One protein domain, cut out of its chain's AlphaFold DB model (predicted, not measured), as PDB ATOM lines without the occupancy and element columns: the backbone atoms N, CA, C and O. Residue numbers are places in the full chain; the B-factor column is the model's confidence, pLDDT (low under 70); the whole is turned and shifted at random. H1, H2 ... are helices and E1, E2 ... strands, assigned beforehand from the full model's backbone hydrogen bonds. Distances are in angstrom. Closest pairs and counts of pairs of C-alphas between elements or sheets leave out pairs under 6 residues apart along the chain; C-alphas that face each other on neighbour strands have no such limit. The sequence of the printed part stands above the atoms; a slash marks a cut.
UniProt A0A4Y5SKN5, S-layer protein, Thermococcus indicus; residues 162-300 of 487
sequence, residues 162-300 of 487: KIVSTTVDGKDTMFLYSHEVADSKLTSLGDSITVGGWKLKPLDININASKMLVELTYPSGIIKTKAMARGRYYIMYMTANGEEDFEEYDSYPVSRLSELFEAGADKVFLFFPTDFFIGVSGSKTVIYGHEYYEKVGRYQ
ATOM      1  N   LYS A 162     -32.023  18.650 -54.129       89.38
ATOM      2  CA  LYS A 162     -32.644  18.758 -55.441       89.38
ATOM      3  C   LYS A 162     -31.829  19.721 -56.291       89.38
ATOM      4  O   LYS A 162     -31.588  20.859 -55.883       89.38
ATOM      5  N   ILE A 163     -31.423  19.263 -57.469       91.56
ATOM      6  CA  ILE A 163     -30.801  20.113 -58.482       91.56
ATOM      7  C   ILE A 163     -31.884  20.583 -59.450       91.56
ATOM      8  O   ILE A 163     -32.721  19.792 -59.877       91.56
ATOM      9  N   VAL A 164     -31.872  21.870 -59.784       93.50
ATOM     10  CA  VAL A 164     -32.710  22.434 -60.847       93.50
ATOM     11  C   VAL A 164     -31.832  23.265 -61.769       93.50
ATOM     12  O   VAL A 164     -31.137  24.170 -61.308       93.50
ATOM     13  N   SER A 165     -31.857  22.960 -63.063       93.62
ATOM     14  CA  SER A 165     -31.166  23.717 -64.103       93.62
ATOM     15  C   SER A 165     -32.153  24.550 -64.918       93.62
ATOM     16  O   SER A 165     -33.277  24.136 -65.182       93.62
ATOM     17  N   THR A 166     -31.746  25.762 -65.287       95.25
ATOM     18  CA  THR A 166     -32.540  26.700 -66.091       95.25
ATOM     19  C   THR A 166     -31.636  27.763 -66.718       95.25
ATOM     20  O   THR A 166     -30.438  27.805 -66.439       95.25
ATOM     21  N   THR A 167     -32.197  28.661 -67.524       94.25
ATOM     22  CA  THR A 167     -31.473  29.794 -68.111       94.25
ATOM     23  C   THR A 167     -31.927  31.099 -67.454       94.25
ATOM     24  O   THR A 167     -33.075  31.517 -67.591       94.25
ATOM     25  N   VAL A 168     -31.007  31.785 -66.770       90.25
ATOM     26  CA  VAL A 168     -31.251  33.074 -66.099       90.25
ATOM     27  C   VAL A 168     -30.451  34.160 -66.806       90.25
ATOM     28  O   VAL A 168     -29.230  34.063 -66.910       90.25
ATOM     29  N   ASP A 169     -31.130  35.193 -67.312       87.75
ATOM     30  CA  ASP A 169     -30.516  36.310 -68.051       87.75
ATOM     31  C   ASP A 169     -29.612  35.863 -69.220       87.75
ATOM     32  O   ASP A 169     -28.570  36.458 -69.499       87.75
ATOM     33  N   GLY A 170     -30.008  34.785 -69.908       89.38
ATOM     34  CA  GLY A 170     -29.255  34.212 -71.029       89.38
ATOM     35  C   GLY A 170     -28.030  33.387 -70.623       89.38
ATOM     36  O   GLY A 170     -27.198  33.106 -71.482       89.38
ATOM     37  N   LYS A 171     -27.903  33.021 -69.341       92.75
ATOM     38  CA  LYS A 171     -26.868  32.114 -68.838       92.75
ATOM     39  C   LYS A 171     -27.464  30.872 -68.201       92.75
ATOM     40  O   LYS A 171     -28.289  30.972 -67.285       92.75
ATOM     41  N   ASP A 172     -26.959  29.721 -68.609       97.25
ATOM     42  CA  ASP A 172     -27.345  28.452 -68.014       97.25
ATOM     43  C   ASP A 172     -26.857  28.386 -66.570       97.25
ATOM     44  O   ASP A 172     -25.749  28.800 -66.224       97.25
ATOM     45  N   THR A 173     -27.770  28.003 -65.686       95.69
ATOM     46  CA  THR A 173     -27.634  28.134 -64.241       95.69
ATOM     47  C   THR A 173     -28.202  26.891 -63.575       95.69
ATOM     48  O   THR A 173     -29.298  26.442 -63.893       95.69
ATOM     49  N   MET A 174     -27.458  26.362 -62.613       95.12
ATOM     50  CA  MET A 174     -27.838  25.273 -61.729       95.12
ATOM     51  C   MET A 174     -28.088  25.831 -60.327       95.12
ATOM     52  O   MET A 174     -27.203  26.445 -59.725       95.12
ATOM     53  N   PHE A 175     -29.274  25.581 -59.783       94.56
ATOM     54  CA  PHE A 175     -29.623  25.837 -58.391       94.56
ATOM     55  C   PHE A 175     -29.593  24.542 -57.585       94.56
ATOM     56  O   PHE A 175     -30.036  23.493 -58.052       94.56
ATOM     57  N   LEU A 176     -29.087  24.636 -56.357       93.38
ATOM     58  CA  LEU A 176     -29.094  23.541 -55.397       93.38
ATOM     59  C   LEU A 176     -30.048  23.881 -54.266       93.38
ATOM     60  O   LEU A 176     -29.880  24.910 -53.606       93.38
ATOM     61  N   TYR A 177     -30.975  22.974 -54.003       93.25
ATOM     62  CA  TYR A 177     -31.909  23.057 -52.896       93.25
ATOM     63  C   TYR A 177     -31.645  21.926 -51.912       93.25
ATOM     64  O   TYR A 177     -31.711  20.765 -52.305       93.25
ATOM     65  N   SER A 178     -31.377  22.239 -50.644       92.00
ATOM     66  CA  SER A 178     -31.539  21.236 -49.589       92.00
ATOM     67  C   SER A 178     -33.025  20.952 -49.413       92.00
ATOM     68  O   SER A 178     -33.854  21.841 -49.630       92.00
ATOM     69  N   HIS A 179     -33.365  19.719 -49.050       89.44
ATOM     70  CA  HIS A 179     -34.749  19.272 -49.010       89.44
ATOM     71  C   HIS A 179     -35.071  18.515 -47.719       89.44
ATOM     72  O   HIS A 179     -34.348  17.612 -47.313       89.44
ATOM     73  N   GLU A 180     -36.190  18.871 -47.092       91.19
ATOM     74  CA  GLU A 180     -36.769  18.175 -45.943       91.19
ATOM     75  C   GLU A 180     -38.210  17.767 -46.269       91.19
ATOM     76  O   GLU A 180     -39.034  18.609 -46.630       91.19
ATOM     77  N   VAL A 181     -38.531  16.482 -46.086       90.56
ATOM     78  CA  VAL A 181     -39.902  15.958 -46.181       90.56
ATOM     79  C   VAL A 181     -40.332  15.433 -44.832       90.56
ATOM     80  O   VAL A 181     -39.610  14.673 -44.181       90.56
ATOM     81  N   ALA A 182     -41.558  15.757 -44.439       88.94
ATOM     82  CA  ALA A 182     -42.183  15.100 -43.312       88.94
ATOM     83  C   ALA A 182     -43.610  14.673 -43.633       88.94
ATOM     84  O   ALA A 182     -44.534  15.489 -43.701       88.94
ATOM     85  N   ASP A 183     -43.795  13.359 -43.711       82.44
ATOM     86  CA  ASP A 183     -45.108  12.755 -43.867       82.44
ATOM     87  C   ASP A 183     -45.804  12.606 -42.510       82.44
ATOM     88  O   ASP A 183     -45.271  12.021 -41.565       82.44
ATOM     89  N   SER A 184     -47.038  13.109 -42.423       81.88
ATOM     90  CA  SER A 184     -47.970  12.829 -41.323       81.88
ATOM     91  C   SER A 184     -47.442  13.163 -39.912       81.88
ATOM     92  O   SER A 184     -47.399  12.318 -39.012       81.88
ATOM     93  N   LYS A 185     -47.107  14.431 -39.681       89.19
ATOM     94  CA  LYS A 185     -46.834  14.989 -38.350       89.19
ATOM     95  C   LYS A 185     -48.131  15.374 -37.636       89.19
ATOM     96  O   LYS A 185     -49.144  15.666 -38.267       89.19
ATOM     97  N   LEU A 186     -48.081  15.406 -36.304       85.81
ATOM     98  CA  LEU A 186     -49.177  15.875 -35.459       85.81
ATOM     99  C   LEU A 186     -48.755  17.134 -34.701       85.81
ATOM    100  O   LEU A 186     -47.647  17.198 -34.175       85.81
ATOM    101  N   THR A 187     -49.654  18.110 -34.608       86.38
ATOM    102  CA  THR A 187     -49.505  19.270 -33.719       86.38
ATOM    103  C   THR A 187     -50.794  19.518 -32.950       86.38
ATOM    104  O   THR A 187     -51.892  19.358 -33.495       86.38
ATOM    105  N   SER A 188     -50.688  19.923 -31.688       87.75
ATOM    106  CA  SER A 188     -51.857  20.351 -30.916       87.75
ATOM    107  C   SER A 188     -52.266  21.767 -31.316       87.75
ATOM    108  O   SER A 188     -51.470  22.545 -31.846       87.75
ATOM    109  N   LEU A 189     -53.516  22.124 -31.031       87.69
ATOM    110  CA  LEU A 189     -53.960  23.511 -31.112       87.69
ATOM    111  C   LEU A 189     -53.135  24.400 -30.168       87.69
ATOM    112  O   LEU A 189     -52.959  24.062 -28.999       87.69
ATOM    113  N   GLY A 190     -52.662  25.545 -30.660       83.56
ATOM    114  CA  GLY A 190     -51.819  26.476 -29.908       83.56
ATOM    115  C   GLY A 190     -50.316  26.177 -29.958       83.56
ATOM    116  O   GLY A 190     -49.528  27.103 -29.741       83.56
ATOM    117  N   ASP A 191     -49.916  24.953 -30.312       91.75
ATOM    118  CA  ASP A 191     -48.516  24.622 -30.582       91.75
ATOM    119  C   ASP A 191     -48.081  25.224 -31.923       91.75
ATOM    120  O   ASP A 191     -48.898  25.524 -32.795       91.75
ATOM    121  N   SER A 192     -46.781  25.468 -32.080       91.38
ATOM    122  CA  SER A 192     -46.232  26.077 -33.293       91.38
ATOM    123  C   SER A 192     -45.419  25.073 -34.092       91.38
ATOM    124  O   SER A 192     -44.528  24.424 -33.550       91.38
ATOM    125  N   ILE A 193     -45.695  25.010 -35.388       92.31
ATOM    126  CA  ILE A 193     -44.876  24.331 -36.388       92.31
ATOM    127  C   ILE A 193     -43.870  25.359 -36.899       92.31
ATOM    128  O   ILE A 193     -44.291  26.423 -37.354       92.31
ATOM    129  N   THR A 194     -42.575  25.063 -36.824       93.56
ATOM    130  CA  THR A 194     -41.519  25.967 -37.299       93.56
ATOM    131  C   THR A 194     -40.686  25.256 -38.351       93.56
ATOM    132  O   THR A 194     -40.044  24.261 -38.030       93.56
ATOM    133  N   VAL A 195     -40.693  25.770 -39.580       92.44
ATOM    134  CA  VAL A 195     -39.963  25.203 -40.725       92.44
ATOM    135  C   VAL A 195     -39.415  26.357 -41.554       92.44
ATOM    136  O   VAL A 195     -40.152  27.290 -41.858       92.44
ATOM    137  N   GLY A 196     -38.119  26.355 -41.870       86.81
ATOM    138  CA  GLY A 196     -37.511  27.342 -42.776       86.81
ATOM    139  C   GLY A 196     -37.582  28.820 -42.365       86.81
ATOM    140  O   GLY A 196     -37.285  29.703 -43.170       86.81
ATOM    141  N   GLY A 197     -37.967  29.115 -41.120       91.31
ATOM    142  CA  GLY A 197     -38.257  30.472 -40.636       91.31
ATOM    143  C   GLY A 197     -39.744  30.844 -40.663       91.31
ATOM    144  O   GLY A 197     -40.125  31.823 -40.026       91.31
ATOM    145  N   TRP A 198     -40.598  30.043 -41.305       95.81
ATOM    146  CA  TRP A 198     -42.045  30.138 -41.128       95.81
ATOM    147  C   TRP A 198     -42.464  29.527 -39.802       95.81
ATOM    148  O   TRP A 198     -41.946  28.491 -39.380       95.81
ATOM    149  N   LYS A 199     -43.455  30.151 -39.166       96.62
ATOM    150  CA  LYS A 199     -44.097  29.631 -37.960       96.62
ATOM    151  C   LYS A 199     -45.605  29.584 -38.150       96.62
ATOM    152  O   LYS A 199     -46.237  30.624 -38.325       96.62
ATOM    153  N   LEU A 200     -46.179  28.388 -38.092       95.75
ATOM    154  CA  LEU A 200     -47.615  28.154 -38.211       95.75
ATOM    155  C   LEU A 200     -48.157  27.746 -36.849       95.75
ATOM    156  O   LEU A 200     -47.782  26.707 -36.310       95.75
ATOM    157  N   LYS A 201     -49.061  28.552 -36.298       95.69
ATOM    158  CA  LYS A 201     -49.732  28.266 -35.029       95.69
ATOM    159  C   LYS A 201     -51.235  28.104 -35.262       95.69
ATOM    160  O   LYS A 201     -51.919  29.104 -35.502       95.69
ATOM    161  N   PRO A 202     -51.782  26.877 -35.194       93.94
ATOM    162  CA  PRO A 202     -53.220  26.652 -35.270       93.94
ATOM    163  C   PRO A 202     -53.935  27.330 -34.098       93.94
ATOM    164  O   PRO A 202     -53.677  27.015 -32.936       93.94
ATOM    165  N   LEU A 203     -54.822  28.274 -34.408       93.38
ATOM    166  CA  LEU A 203     -55.600  29.041 -33.433       93.38
ATOM    167  C   LEU A 203     -56.967  28.411 -33.173       93.38
ATOM    168  O   LEU A 203     -57.415  28.365 -32.032       93.38
ATOM    169  N   ASP A 204     -57.624  27.917 -34.224       91.62
ATOM    170  CA  ASP A 204     -58.890  27.193 -34.103       91.62
ATOM    171  C   ASP A 204     -59.079  26.175 -35.238       91.62
ATOM    172  O   ASP A 204     -58.459  26.273 -36.296       91.62
ATOM    173  N   ILE A 205     -59.955  25.196 -35.011       90.81
ATOM    174  CA  ILE A 205     -60.328  24.143 -35.958       90.81
ATOM    175  C   ILE A 205     -61.848  23.979 -35.947       90.81
ATOM    176  O   ILE A 205     -62.459  23.743 -34.896       90.81
ATOM    177  N   ASN A 206     -62.431  24.022 -37.143       89.50
ATOM    178  CA  ASN A 206     -63.813  23.678 -37.433       89.50
ATOM    179  C   ASN A 206     -63.853  22.359 -38.217       89.50
ATOM    180  O   ASN A 206     -63.637  22.338 -39.430       89.50
ATOM    181  N   ILE A 207     -64.162  21.261 -37.517       84.75
ATOM    182  CA  ILE A 207     -64.246  19.919 -38.116       84.75
ATOM    183  C   ILE A 207     -65.335  19.852 -39.189       84.75
ATOM    184  O   ILE A 207     -65.094  19.322 -40.268       84.75
ATOM    185  N   ASN A 208     -66.511  20.428 -38.926       85.44
ATOM    186  CA  ASN A 208     -67.653  20.342 -39.840       85.44
ATOM    187  C   ASN A 208     -67.359  21.014 -41.184       85.44
ATOM    188  O   ASN A 208     -67.753  20.510 -42.230       85.44
ATOM    189  N   ALA A 209     -66.647  22.142 -41.156       87.50
ATOM    190  CA  ALA A 209     -66.203  22.835 -42.360       87.50
ATOM    191  C   ALA A 209     -64.868  22.302 -42.908       87.50
ATOM    192  O   ALA A 209     -64.432  22.769 -43.957       87.50
ATOM    193  N   SER A 210     -64.210  21.378 -42.195       91.56
ATOM    194  CA  SER A 210     -62.857  20.894 -42.490       91.56
ATOM    195  C   SER A 210     -61.863  22.037 -42.723       91.56
ATOM    196  O   SER A 210     -61.091  22.029 -43.683       91.56
ATOM    197  N   LYS A 211     -61.894  23.038 -41.834       94.31
ATOM    198  CA  LYS A 211     -61.042  24.232 -41.883       94.31
ATOM    199  C   LYS A 211     -60.357  24.486 -40.550       94.31
ATOM    200  O   LYS A 211     -60.923  24.224 -39.492       94.31
ATOM    201  N   MET A 212     -59.181  25.084 -40.616       93.56
ATOM    202  CA  MET A 212     -58.456  25.622 -39.482       93.56
ATOM    203  C   MET A 212     -58.096  27.086 -39.718       93.56
ATOM    204  O   MET A 212     -57.883  27.522 -40.849       93.56
ATOM    205  N   LEU A 213     -58.036  27.845 -38.632       95.25
ATOM    206  CA  LEU A 213     -57.495  29.193 -38.609       95.25
ATOM    207  C   LEU A 213     -56.070  29.112 -38.076       95.25
ATOM    208  O   LEU A 213     -55.853  28.570 -36.991       95.25
ATOM    209  N   VAL A 214     -55.109  29.660 -38.809       96.00
ATOM    210  CA  VAL A 214     -53.706  29.699 -38.397       96.00
ATOM    211  C   VAL A 214     -53.209  31.127 -38.279       96.00
ATOM    212  O   VAL A 214     -53.550  31.998 -39.079       96.00
ATOM    213  N   GLU A 215     -52.367  31.351 -37.282       97.44
ATOM    214  CA  GLU A 215     -51.446  32.477 -37.249       97.44
ATOM    215  C   GLU A 215     -50.173  32.055 -37.982       97.44
ATOM    216  O   GLU A 215     -49.477  31.132 -37.553       97.44
ATOM    217  N   LEU A 216     -49.909  32.696 -39.116       96.81
ATOM    218  CA  LEU A 216     -48.734  32.475 -39.946       96.81
ATOM    219  C   LEU A 216     -47.752  33.621 -39.708       96.81
ATOM    220  O   LEU A 216     -48.046  34.770 -40.043       96.81
ATOM    221  N   THR A 217     -46.592  33.300 -39.141       97.12
ATOM    222  CA  THR A 217     -45.443  34.209 -39.083       97.12
ATOM    223  C   THR A 217     -44.514  33.881 -40.241       97.12
ATOM    224  O   THR A 217     -44.094  32.733 -40.389       97.12
ATOM    225  N   TYR A 218     -44.223  34.883 -41.059       95.62
ATOM    226  CA  TYR A 218     -43.281  34.803 -42.168       95.62
ATOM    227  C   TYR A 218     -41.830  34.949 -41.667       95.62
ATOM    228  O   TYR A 218     -41.637  35.480 -40.568       95.62
ATOM    229  N   PRO A 219     -40.812  34.532 -42.444       94.50
ATOM    230  CA  PRO A 219     -39.398  34.716 -42.101       94.50
ATOM    231  C   PRO A 219     -39.017  36.157 -41.719       94.50
ATOM    232  O   PRO A 219     -38.204  36.361 -40.819       94.50
ATOM    233  N   SER A 220     -39.653  37.158 -42.332       93.88
ATOM    234  CA  SER A 220     -39.510  38.585 -42.015       93.88
ATOM    235  C   SER A 220     -40.046  38.995 -40.636       93.88
ATOM    236  O   SER A 220     -39.802  40.113 -40.178       93.88
ATOM    237  N   GLY A 221     -40.807  38.125 -39.970       94.38
ATOM    238  CA  GLY A 221     -41.526  38.409 -38.729       94.38
ATOM    239  C   GLY A 221     -42.923  39.000 -38.933       94.38
ATOM    240  O   GLY A 221     -43.624  39.240 -37.949       94.38
ATOM    241  N   ILE A 222     -43.367  39.215 -40.179       95.69
ATOM    242  CA  ILE A 222     -44.750  39.618 -40.468       95.69
ATOM    243  C   ILE A 222     -45.699  38.509 -40.010       95.69
ATOM    244  O   ILE A 222     -45.507  37.340 -40.332       95.69
ATOM    245  N   ILE A 223     -46.759  38.883 -39.293       96.44
ATOM    246  CA  ILE A 223     -47.780  37.951 -38.810       96.44
ATOM    247  C   ILE A 223     -49.082  38.203 -39.568       96.44
ATOM    248  O   ILE A 223     -49.580  39.329 -39.608       96.44
ATOM    249  N   LYS A 224     -49.656  37.152 -40.159       96.44
ATOM    250  CA  LYS A 224     -50.976  37.187 -40.801       96.44
ATOM    251  C   LYS A 224     -51.823  36.018 -40.324       96.44
ATOM    252  O   LYS A 224     -51.333  34.908 -40.146       96.44
ATOM    253  N   THR A 225     -53.122  36.243 -40.187       96.69
ATOM    254  CA  THR A 225     -54.074  35.154 -39.969       96.69
ATOM    255  C   THR A 225     -54.539  34.606 -41.316       96.69
ATOM    256  O   THR A 225     -54.943  35.373 -42.193       96.69
ATOM    257  N   LYS A 226     -54.494  33.286 -41.491       96.06
ATOM    258  CA  LYS A 226     -54.941  32.594 -42.707       96.06
ATOM    259  C   LYS A 226     -55.909  31.474 -42.347       96.06
ATOM    260  O   LYS A 226     -55.772  30.834 -41.308       96.06
ATOM    261  N   ALA A 227     -56.897  31.245 -43.203       94.94
ATOM    262  CA  ALA A 227     -57.720  30.046 -43.134       94.94
ATOM    263  C   ALA A 227     -57.105  28.985 -44.050       94.94
ATOM    264  O   ALA A 227     -56.758  29.293 -45.185       94.94
ATOM    265  N   MET A 228     -56.981  27.761 -43.552       96.38
ATOM    266  CA  MET A 228     -56.493  26.605 -44.304       96.38
ATOM    267  C   MET A 228     -57.506  25.467 -44.184       96.38
ATOM    268  O   MET A 228     -58.207  25.360 -43.180       96.38
ATOM    269  N   ALA A 229     -57.610  24.614 -45.191       95.94
ATOM    270  CA  ALA A 229     -58.571  23.529 -45.259       95.94
ATOM    271  C   ALA A 229     -57.872  22.180 -45.420       95.94
ATOM    272  O   ALA A 229     -56.764  22.082 -45.948       95.94
ATOM    273  N   ARG A 230     -58.548  21.132 -44.951       94.56
ATOM    274  CA  ARG A 230     -58.117  19.750 -45.158       94.56
ATOM    275  C   ARG A 230     -58.085  19.429 -46.653       94.56
ATOM    276  O   ARG A 230     -59.030  19.764 -47.366       94.56
ATOM    277  N   GLY A 231     -57.045  18.727 -47.098       91.75
ATOM    278  CA  GLY A 231     -56.920  18.275 -48.487       91.75
ATOM    279  C   GLY A 231     -56.583  19.393 -49.477       91.75
ATOM    280  O   GLY A 231     -56.793  19.227 -50.673       91.75
ATOM    281  N   ARG A 232     -56.094  20.532 -48.976       96.94
ATOM    282  CA  ARG A 232     -55.542  21.636 -49.767       96.94
ATOM    283  C   ARG A 232     -54.039  21.728 -49.553       96.94
ATOM    284  O   ARG A 232     -53.528  21.308 -48.514       96.94
ATOM    285  N   TYR A 233     -53.365  22.313 -50.529       98.00
ATOM    286  CA  TYR A 233     -51.931  22.554 -50.514       98.00
ATOM    287  C   TYR A 233     -51.666  24.050 -50.407       98.00
ATOM    288  O   TYR A 233     -52.322  24.851 -51.073       98.00
ATOM    289  N   TYR A 234     -50.707  24.420 -49.571       97.94
ATOM    290  CA  TYR A 234     -50.342  25.806 -49.315       97.94
ATOM    291  C   TYR A 234     -48.859  25.984 -49.583       97.94
ATOM    292  O   TYR A 234     -48.044  25.388 -48.881       97.94
ATOM    293  N   ILE A 235     -48.513  26.795 -50.580       97.94
ATOM    294  CA  ILE A 235     -47.122  27.161 -50.837       97.94
ATOM    295  C   ILE A 235     -46.852  28.488 -50.145       97.94
ATOM    296  O   ILE A 235     -47.544  29.479 -50.374       97.94
ATOM    297  N   MET A 236     -45.826  28.509 -49.311       97.44
ATOM    298  CA  MET A 236     -45.199  29.721 -48.809       97.44
ATOM    299  C   MET A 236     -43.791  29.771 -49.373       97.44
ATOM    300  O   MET A 236     -43.071  28.783 -49.299       97.44
ATOM    301  N   TYR A 237     -43.385  30.892 -49.949       97.50
ATOM    302  CA  TYR A 237     -42.058  30.988 -50.549       97.50
ATOM    303  C   TYR A 237     -41.456  32.373 -50.363       97.50
ATOM    304  O   TYR A 237     -42.161  33.343 -50.074       97.50
ATOM    305  N   MET A 238     -40.138  32.430 -50.520       97.50
ATOM    306  CA  MET A 238     -39.352  33.651 -50.599       97.50
ATOM    307  C   MET A 238     -38.638  33.659 -51.950       97.50
ATOM    308  O   MET A 238     -37.883  32.734 -52.252       97.50
ATOM    309  N   THR A 239     -38.907  34.658 -52.787       95.19
ATOM    310  CA  THR A 239     -38.273  34.787 -54.109       95.19
ATOM    311  C   THR A 239     -36.786  35.121 -53.976       95.19
ATOM    312  O   THR A 239     -36.330  35.515 -52.906       95.19
ATOM    313  N   ALA A 240     -36.032  35.043 -55.078       91.38
ATOM    314  CA  ALA A 240     -34.624  35.460 -55.119       91.38
ATOM    315  C   ALA A 240     -34.395  36.942 -54.736       91.38
ATOM    316  O   ALA A 240     -33.276  37.332 -54.411       91.38
ATOM    317  N   ASN A 241     -35.446  37.770 -54.785       92.62
ATOM    318  CA  ASN A 241     -35.405  39.183 -54.399       92.62
ATOM    319  C   ASN A 241     -35.809  39.411 -52.929       92.62
ATOM    320  O   ASN A 241     -35.903  40.558 -52.492       92.62
ATOM    321  N   GLY A 242     -36.073  38.342 -52.170       92.12
ATOM    322  CA  GLY A 242     -36.514  38.413 -50.776       92.12
ATOM    323  C   GLY A 242     -38.000  38.732 -50.596       92.12
ATOM    324  O   GLY A 242     -38.415  39.084 -49.493       92.12
ATOM    325  N   GLU A 243     -38.813  38.638 -51.652       95.12
ATOM    326  CA  GLU A 243     -40.260  38.850 -51.546       95.12
ATOM    327  C   GLU A 243     -40.951  37.589 -51.027       95.12
ATOM    328  O   GLU A 243     -40.711  36.491 -51.529       95.12
ATOM    329  N   GLU A 244     -41.824  37.753 -50.037       95.56
ATOM    330  CA  GLU A 244     -42.539  36.657 -49.389       95.56
ATOM    331  C   GLU A 244     -43.989  36.570 -49.873       95.56
ATOM    332  O   GLU A 244     -44.706  37.575 -49.856       95.56
ATOM    333  N   ASP A 245     -44.461  35.363 -50.198       95.62
ATOM    334  CA  ASP A 245     -45.853  35.155 -50.613       95.62
ATOM    335  C   ASP A 245     -46.495  33.873 -50.046       95.62
ATOM    336  O   ASP A 245     -45.861  33.072 -49.354       95.62
ATOM    337  N   PHE A 246     -47.804  33.736 -50.273       95.88
ATOM    338  CA  PHE A 246     -48.655  32.627 -49.852       95.88
ATOM    339  C   PHE A 246     -49.708  32.314 -50.921       95.88
ATOM    340  O   PHE A 246     -50.571  33.146 -51.207       95.88
ATOM    341  N   GLU A 247     -49.714  31.076 -51.407       97.50
ATOM    342  CA  GLU A 247     -50.623  30.595 -52.449       97.50
ATOM    343  C   GLU A 247     -51.347  29.311 -52.004       97.50
ATOM    344  O   GLU A 247     -50.794  28.490 -51.271       97.50
ATOM    345  N   GLU A 248     -52.599  29.132 -52.442       97.44
ATOM    346  CA  GLU A 248     -53.442  27.966 -52.132       97.44
ATOM    347  C   GLU A 248     -53.778  27.179 -53.401       97.44
ATOM    348  O   GLU A 248     -54.125  27.765 -54.426       97.44
ATOM    349  N   TYR A 249     -53.751  25.850 -53.291       98.00
ATOM    350  CA  TYR A 249     -54.004  24.923 -54.385       98.00
ATOM    351  C   TYR A 249     -54.925  23.764 -53.980       98.00
ATOM    352  O   TYR A 249     -54.859  23.218 -52.875       98.00
ATOM    353  N   ASP A 250     -55.767  23.351 -54.929       96.38
ATOM    354  CA  ASP A 250     -56.714  22.235 -54.793       96.38
ATOM    355  C   ASP A 250     -56.041  20.860 -54.939       96.38
ATOM    356  O   ASP A 250     -56.605  19.846 -54.537       96.38
ATOM    357  N   SER A 251     -54.843  20.820 -55.523       96.44
ATOM    358  CA  SER A 251     -54.063  19.610 -55.799       96.44
ATOM    359  C   SER A 251     -52.568  19.903 -55.677       96.44
ATOM    360  O   SER A 251     -52.189  21.074 -55.632       96.44
ATOM    361  N   TYR A 252     -51.732  18.863 -55.632       96.81
ATOM    362  CA  TYR A 252     -50.286  19.027 -55.478       96.81
ATOM    363  C   TYR A 252     -49.706  19.903 -56.615       96.81
ATOM    364  O   TYR A 252     -49.831  19.534 -57.788       96.81
ATOM    365  N   PRO A 253     -49.098  21.065 -56.310       96.94
ATOM    366  CA  PRO A 253     -48.839  22.111 -57.300       96.94
ATOM    367  C   PRO A 253     -47.492  21.940 -58.025       96.94
ATOM    368  O   PRO A 253     -46.627  22.810 -57.950       96.94
ATOM    369  N   VAL A 254     -47.318  20.830 -58.757       96.69
ATOM    370  CA  VAL A 254     -46.046  20.476 -59.435       96.69
ATOM    371  C   VAL A 254     -45.505  21.626 -60.290       96.69
ATOM    372  O   VAL A 254     -44.368  22.040 -60.102       96.69
ATOM    373  N   SER A 255     -46.324  22.170 -61.197       96.12
ATOM    374  CA  SER A 255     -45.897  23.223 -62.130       96.12
ATOM    375  C   SER A 255     -45.433  24.483 -61.410       96.12
ATOM    376  O   SER A 255     -44.409  25.049 -61.770       96.12
ATOM    377  N   ARG A 256     -46.140  24.888 -60.346       96.94
ATOM    378  CA  ARG A 256     -45.764  26.076 -59.580       96.94
ATOM    379  C   ARG A 256     -44.463  25.871 -58.814       96.94
ATOM    380  O   ARG A 256     -43.650  26.785 -58.741       96.94
ATOM    381  N   LEU A 257     -44.262  24.685 -58.239       96.94
ATOM    382  CA  LEU A 257     -43.005  24.353 -57.574       96.94
ATOM    383  C   LEU A 257     -41.840  24.421 -58.569       96.94
ATOM    384  O   LEU A 257     -40.844  25.071 -58.266       96.94
ATOM    385  N   SER A 258     -41.989  23.840 -59.765       95.56
ATOM    386  CA  SER A 258     -40.982  23.946 -60.831       95.56
ATOM    387  C   SER A 258     -40.688  25.399 -61.202       95.56
ATOM    388  O   SER A 258     -39.527  25.791 -61.172       95.56
ATOM    389  N   GLU A 259     -41.715  26.224 -61.435       95.88
ATOM    390  CA  GLU A 259     -41.540  27.657 -61.722       95.88
ATOM    391  C   GLU A 259     -40.756  28.386 -60.621       95.88
ATOM    392  O   GLU A 259     -39.892  29.207 -60.917       95.88
ATOM    393  N   LEU A 260     -41.044  28.104 -59.345       97.12
ATOM    394  CA  LEU A 260     -40.348  28.732 -58.219       97.12
ATOM    395  C   LEU A 260     -38.881  28.300 -58.137       97.12
ATOM    396  O   LEU A 260     -38.019  29.136 -57.862       97.12
ATOM    397  N   PHE A 261     -38.592  27.021 -58.376       96.44
ATOM    398  CA  PHE A 261     -37.219  26.520 -58.375       96.44
ATOM    399  C   PHE A 261     -36.418  27.036 -59.576       96.44
ATOM    400  O   PHE A 261     -35.279  27.460 -59.408       96.44
ATOM    401  N   GLU A 262     -37.016  27.067 -60.768       94.75
ATOM    402  CA  GLU A 262     -36.405  27.625 -61.982       94.75
ATOM    403  C   GLU A 262     -36.195  29.142 -61.865       94.75
ATOM    404  O   GLU A 262     -35.175  29.670 -62.298       94.75
ATOM    405  N   ALA A 263     -37.102  29.855 -61.193       94.50
ATOM    406  CA  ALA A 263     -36.910  31.265 -60.852       94.50
ATOM    407  C   ALA A 263     -35.848  31.488 -59.756       94.50
ATOM    408  O   ALA A 263     -35.539  32.633 -59.414       94.50
ATOM    409  N   GLY A 264     -35.296  30.419 -59.176       95.31
ATOM    410  CA  GLY A 264     -34.268  30.496 -58.150       95.31
ATOM    411  C   GLY A 264     -34.784  31.031 -56.817       95.31
ATOM    412  O   GLY A 264     -34.042  31.749 -56.143       95.31
ATOM    413  N   ALA A 265     -36.027  30.726 -56.422       96.88
ATOM    414  CA  ALA A 265     -36.567  31.088 -55.108       96.88
ATOM    415  C   ALA A 265     -35.594  30.691 -53.986       96.88
ATOM    416  O   ALA A 265     -34.972  29.634 -54.052       96.88
ATOM    417  N   ASP A 266     -35.432  31.530 -52.965       96.25
ATOM    418  CA  ASP A 266     -34.502  31.259 -51.865       96.25
ATOM    419  C   ASP A 266     -35.032  30.159 -50.946       96.25
ATOM    420  O   ASP A 266     -34.267  29.340 -50.441       96.25
ATOM    421  N   LYS A 267     -36.347  30.139 -50.726       96.62
ATOM    422  CA  LYS A 267     -37.008  29.182 -49.842       96.62
ATOM    423  C   LYS A 267     -38.397  28.842 -50.356       96.62
ATOM    424  O   LYS A 267     -39.134  29.744 -50.752       96.62
ATOM    425  N   VAL A 268     -38.780  27.572 -50.286       97.69
ATOM    426  CA  VAL A 268     -40.117  27.085 -50.650       97.69
ATOM    427  C   VAL A 268     -40.598  26.120 -49.574       97.69
ATOM    428  O   VAL A 268     -39.939  25.134 -49.274       97.69
ATOM    429  N   PHE A 269     -41.752  26.404 -48.986       97.19
ATOM    430  CA  PHE A 269     -42.393  25.602 -47.955       97.19
ATOM    431  C   PHE A 269     -43.795  25.206 -48.418       97.19
ATOM    432  O   PHE A 269     -44.695  26.040 -48.514       97.19
ATOM    433  N   LEU A 270     -43.977  23.923 -48.714       97.56
ATOM    434  CA  LEU A 270     -45.260  23.330 -49.059       97.56
ATOM    435  C   LEU A 270     -45.867  22.699 -47.809       97.56
ATOM    436  O   LEU A 270     -45.304  21.775 -47.235       97.56
ATOM    437  N   PHE A 271     -47.050  23.150 -47.416       97.00
ATOM    438  CA  PHE A 271     -47.762  22.640 -46.250       97.00
ATOM    439  C   PHE A 271     -49.145  22.123 -46.641       97.00
ATOM    440  O   PHE A 271     -49.878  22.789 -47.373       97.00
ATOM    441  N   PHE A 272     -49.533  20.955 -46.126       96.12
ATOM    442  CA  PHE A 272     -50.824  20.348 -46.449       96.12
ATOM    443  C   PHE A 272     -51.467  19.664 -45.227       96.12
ATOM    444  O   PHE A 272     -50.984  18.633 -44.748       96.12
ATOM    445  N   PRO A 273     -52.584  20.205 -44.698       94.75
ATOM    446  CA  PRO A 273     -53.367  19.551 -43.651       94.75
ATOM    447  C   PRO A 273     -54.064  18.300 -44.190       94.75
ATOM    448  O   PRO A 273     -54.870  18.373 -45.124       94.75
ATOM    449  N   THR A 274     -53.807  17.153 -43.572       93.06
ATOM    450  CA  THR A 274     -54.354  15.859 -44.001       93.06
ATOM    451  C   THR A 274     -55.595  15.467 -43.209       93.06
ATOM    452  O   THR A 274     -56.542  14.919 -43.784       93.06
ATOM    453  N   ASP A 275     -55.635  15.786 -41.912       92.19
ATOM    454  CA  ASP A 275     -56.799  15.540 -41.064       92.19
ATOM    455  C   ASP A 275     -56.863  16.460 -39.836       92.19
ATOM    456  O   ASP A 275     -55.877  17.073 -39.419       92.19
ATOM    457  N   PHE A 276     -58.045  16.516 -39.229       91.94
ATOM    458  CA  PHE A 276     -58.317  17.230 -37.990       91.94
ATOM    459  C   PHE A 276     -59.008  16.303 -36.994       91.94
ATOM    460  O   PHE A 276     -60.005  15.661 -37.314       91.94
ATOM    461  N   PHE A 277     -58.519  16.278 -35.758       86.50
ATOM    462  CA  PHE A 277     -59.015  15.381 -34.720       86.50
ATOM    463  C   PHE A 277     -59.396  16.140 -33.448       86.50
ATOM    464  O   PHE A 277     -58.722  17.094 -33.063       86.50
ATOM    465  N   ILE A 278     -60.463  15.697 -32.776       83.62
ATOM    466  CA  ILE A 278     -60.796  16.094 -31.403       83.62
ATOM    467  C   ILE A 278     -60.770  14.843 -30.530       83.62
ATOM    468  O   ILE A 278     -61.562  13.920 -30.719       83.62
ATOM    469  N   GLY A 279     -59.851  14.826 -29.568       79.56
ATOM    470  CA  GLY A 279     -59.711  13.756 -28.591       79.56
ATOM    471  C   GLY A 279     -60.863  13.709 -27.594       79.56
ATOM    472  O   GLY A 279     -61.601  14.675 -27.412       79.56
ATOM    473  N   VAL A 280     -60.976  12.580 -26.891       74.75
ATOM    474  CA  VAL A 280     -62.029  12.324 -25.888       74.75
ATOM    475  C   VAL A 280     -62.020  13.365 -24.754       74.75
ATOM    476  O   VAL A 280     -63.055  13.651 -24.163       74.75
ATOM    477  N   SER A 281     -60.865  13.976 -24.482       78.06
ATOM    478  CA  SER A 281     -60.681  15.066 -23.514       78.06
ATOM    479  C   SER A 281     -60.964  16.470 -24.076       78.06
ATOM    480  O   SER A 281     -60.775  17.454 -23.366       78.06
ATOM    481  N   GLY A 282     -61.380  16.590 -25.341       79.38
ATOM    482  CA  GLY A 282     -61.580  17.865 -26.038       79.38
ATOM    483  C   GLY A 282     -60.315  18.459 -26.673       79.38
ATOM    484  O   GLY A 282     -60.384  19.544 -27.251       79.38
ATOM    485  N   SER A 283     -59.167  17.774 -26.602       83.50
ATOM    486  CA  SER A 283     -57.921  18.225 -27.238       83.50
ATOM    487  C   SER A 283     -58.060  18.230 -28.760       83.50
ATOM    488  O   SER A 283     -58.312  17.177 -29.346       83.50
ATOM    489  N   LYS A 284     -57.877  19.388 -29.407       88.44
ATOM    490  CA  LYS A 284     -57.883  19.475 -30.872       88.44
ATOM    491  C   LYS A 284     -56.466  19.313 -31.432       88.44
ATOM    492  O   LYS A 284     -55.535  19.952 -30.939       88.44
ATOM    493  N   THR A 285     -56.322  18.504 -32.474       90.00
ATOM    494  CA  THR A 285     -55.041  18.161 -33.106       90.00
ATOM    495  C   THR A 285     -55.154  18.298 -34.622       90.00
ATOM    496  O   THR A 285     -56.181  17.947 -35.207       90.00
ATOM    497  N   VAL A 286     -54.092  18.796 -35.252       91.31
ATOM    498  CA  VAL A 286     -53.928  18.841 -36.709       91.31
ATOM    499  C   VAL A 286     -52.936  17.768 -37.121       91.31
ATOM    500  O   VAL A 286     -51.845  17.692 -36.552       91.31
ATOM    501  N   ILE A 287     -53.306  16.974 -38.121       92.94
ATOM    502  CA  ILE A 287     -52.389  16.091 -38.838       92.94
ATOM    503  C   ILE A 287     -52.039  16.776 -40.158       92.94
ATOM    504  O   ILE A 287     -52.924  17.279 -40.855       92.94
ATOM    505  N   TYR A 288     -50.754  16.841 -40.480       94.69
ATOM    506  CA  TYR A 288     -50.257  17.527 -41.668       94.69
ATOM    507  C   TYR A 288     -49.041  16.810 -42.246       94.69
ATOM    508  O   TYR A 288     -48.344  16.086 -41.538       94.69
ATOM    509  N   GLY A 289     -48.775  17.038 -43.524       96.00
ATOM    510  CA  GLY A 289     -47.451  16.823 -44.090       96.00
ATOM    511  C   GLY A 289     -46.859  18.138 -44.575       96.00
ATOM    512  O   GLY A 289     -47.562  19.155 -44.672       96.00
ATOM    513  N   HIS A 290     -45.554  18.126 -44.820       95.62
ATOM    514  CA  HIS A 290     -44.885  19.248 -45.452       95.62
ATOM    515  C   HIS A 290     -43.643  18.834 -46.234       95.62
ATOM    516  O   HIS A 290     -43.037  17.801 -45.954       95.62
ATOM    517  N   GLU A 291     -43.267  19.702 -47.164       96.06
ATOM    518  CA  GLU A 291     -41.977  19.694 -47.844       96.06
ATOM    519  C   GLU A 291     -41.349  21.079 -47.694       96.06
ATOM    520  O   GLU A 291     -42.036  22.101 -47.799       96.06
ATOM    521  N   TYR A 292     -40.049  21.123 -47.436       95.31
ATOM    522  CA  TYR A 292     -39.290  22.357 -47.330       95.31
ATOM    523  C   TYR A 292     -38.033  22.286 -48.180       95.31
ATOM    524  O   TYR A 292     -37.295  21.306 -48.133       95.31
ATOM    525  N   TYR A 293     -37.799  23.353 -48.934       95.75
ATOM    526  CA  TYR A 293     -36.659  23.518 -49.812       95.75
ATOM    527  C   TYR A 293     -35.961  24.839 -49.497       95.75
ATOM    528  O   TYR A 293     -36.608  25.891 -49.456       95.75
ATOM    529  N   GLU A 294     -34.644  24.801 -49.325       95.06
ATOM    530  CA  GLU A 294     -33.810  25.989 -49.124       95.06
ATOM    531  C   GLU A 294     -32.683  26.009 -50.145       95.06
ATOM    532  O   GLU A 294     -31.946  25.037 -50.293       95.06
ATOM    533  N   LYS A 295     -32.549  27.117 -50.873       94.81
ATOM    534  CA  LYS A 295     -31.486  27.276 -51.857       94.81
ATOM    535  C   LYS A 295     -30.152  27.416 -51.129       94.81
ATOM    536  O   LYS A 295     -29.891  28.426 -50.478       94.81
ATOM    537  N   VAL A 296     -29.293  26.415 -51.274       92.81
ATOM    538  CA  VAL A 296     -27.972  26.350 -50.628       92.81
ATOM    539  C   VAL A 296     -26.828  26.678 -51.582       92.81
ATOM    540  O   VAL A 296     -25.712  26.941 -51.138       92.81
ATOM    541  N   GLY A 297     -27.086  26.691 -52.893       91.56
ATOM    542  CA  GLY A 297     -26.057  26.955 -53.890       91.56
ATOM    543  C   GLY A 297     -26.606  27.400 -55.240       91.56
ATOM    544  O   GLY A 297     -27.770  27.176 -55.578       91.56
ATOM    545  N   ARG A 298     -25.730  28.043 -56.010       93.69
ATOM    546  CA  ARG A 298     -25.955  28.466 -57.391       93.69
ATOM    547  C   ARG A 298     -24.633  28.372 -58.143       93.69
ATOM    548  O   ARG A 298     -23.639  28.903 -57.658       93.69
ATOM    549  N   TYR A 299     -24.665  27.765 -59.319       94.75
ATOM    550  CA  TYR A 299     -23.553  27.726 -60.264       94.75
ATOM    551  C   TYR A 299     -24.057  28.129 -61.640       94.75
ATOM    552  O   TYR A 299     -25.198  27.839 -61.989       94.75
ATOM    553  N   GLN A 300     -23.228  28.810 -62.409       95.69
ATOM    554  CA  GLN A 300     -23.512  29.207 -63.778       95.69
ATOM    555  C   GLN A 300     -22.537  28.545 -64.740       95.69
ATOM    556  O   GLN A 300     -21.435  28.149 -64.356       95.69
TER     557      GLN A 300
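AT A GLANCE: This is residues 162 to 300 of the 487 residues of the protein "S-layer protein" of Thermococcus indicus (UniProt A0A4Y5SKN5). Picture a long, loosely matched sandwich of two twisted sheets that are partly face to face. The larger sheet is curled like part of a barrel, with the long strands E2 and E10 side by side in it, and it wraps round the one short helix, H1; the smaller sheet, E3 to E6, covers part of it. The printed part has 139 residues, with ten named strands and one named helix in the order E1 to E8, H1, E9, E10, and its class is mostly strand. Both sheets are antiparallel, ordered E1, E2, E10, E9, E7, E8 and E3, E4, E5, E6. The whole is compact, with a radius of gyration of the C-alphas of 16.3 A, yet its outline is a rod of 59 by 27 by 20 A.

HOW THE PARTS SIT: Start at E1, residues 162 to 168, which forms a hairpin with E2, residues 171 to 188; look for N 164 and O 175, 3.0 A apart. Across E2 find E10, residues 284 to 300, antiparallel at 165 degrees, with N 180 and O 292 at 2.9 A. E10 forms a hairpin with E9, residues 267 to 278, with N 270 and O 291 at 2.8 A. Next comes E7, residues 233 to 238, with N 236 and O 269 at 2.8 A, and then the edge strand E8, residues 244 to 249, with N 235 and O 247 at 2.9 A. This strongly twisted sheet curls round H1, residues 254 to 262, in which every O i to N i+4 pair is within hydrogen-bond range; the closest C-alphas of H1 and E1 are those of Glu 262 and Thr 166, 5.7 A. E8, H1 and E9 make a split strand-helix-strand unit, two strands running the same way with E7 between them, its crossover right-handed. E3, residues 193 to 195, E4, 198 to 206, E5, 211 to 217, and E6, 223 to 229, form a meander, each strand the antiparallel neighbour of the one before; see N 193 and O 200 at 2.8 A, N 201 and O 215 at 2.9 A, and N 214 and O 226 at 2.8 A. The two sheets form a sandwich, two sheets face to face, in which the parts that face each other are 9.8 A centre to centre and their best planes are 33 degrees apart.

IN THESE COORDINATES: Find C-alpha 162 at (-32.644, 18.758, -55.441), where E1 begins. E2 runs 46.9 A and bends by 64 degrees at residue 184. E9 spans 32.8 A; E10 spans 48.6 A and ends at C-alpha 300, (-23.512, 29.207, -63.778).

THE WHOLE: The C-alphas of Gly 170 and Ser 281 are the two farthest apart, at 60.1 A. The links are tight, the printed part has no cut, and no printed residue is under 70 in pLDDT.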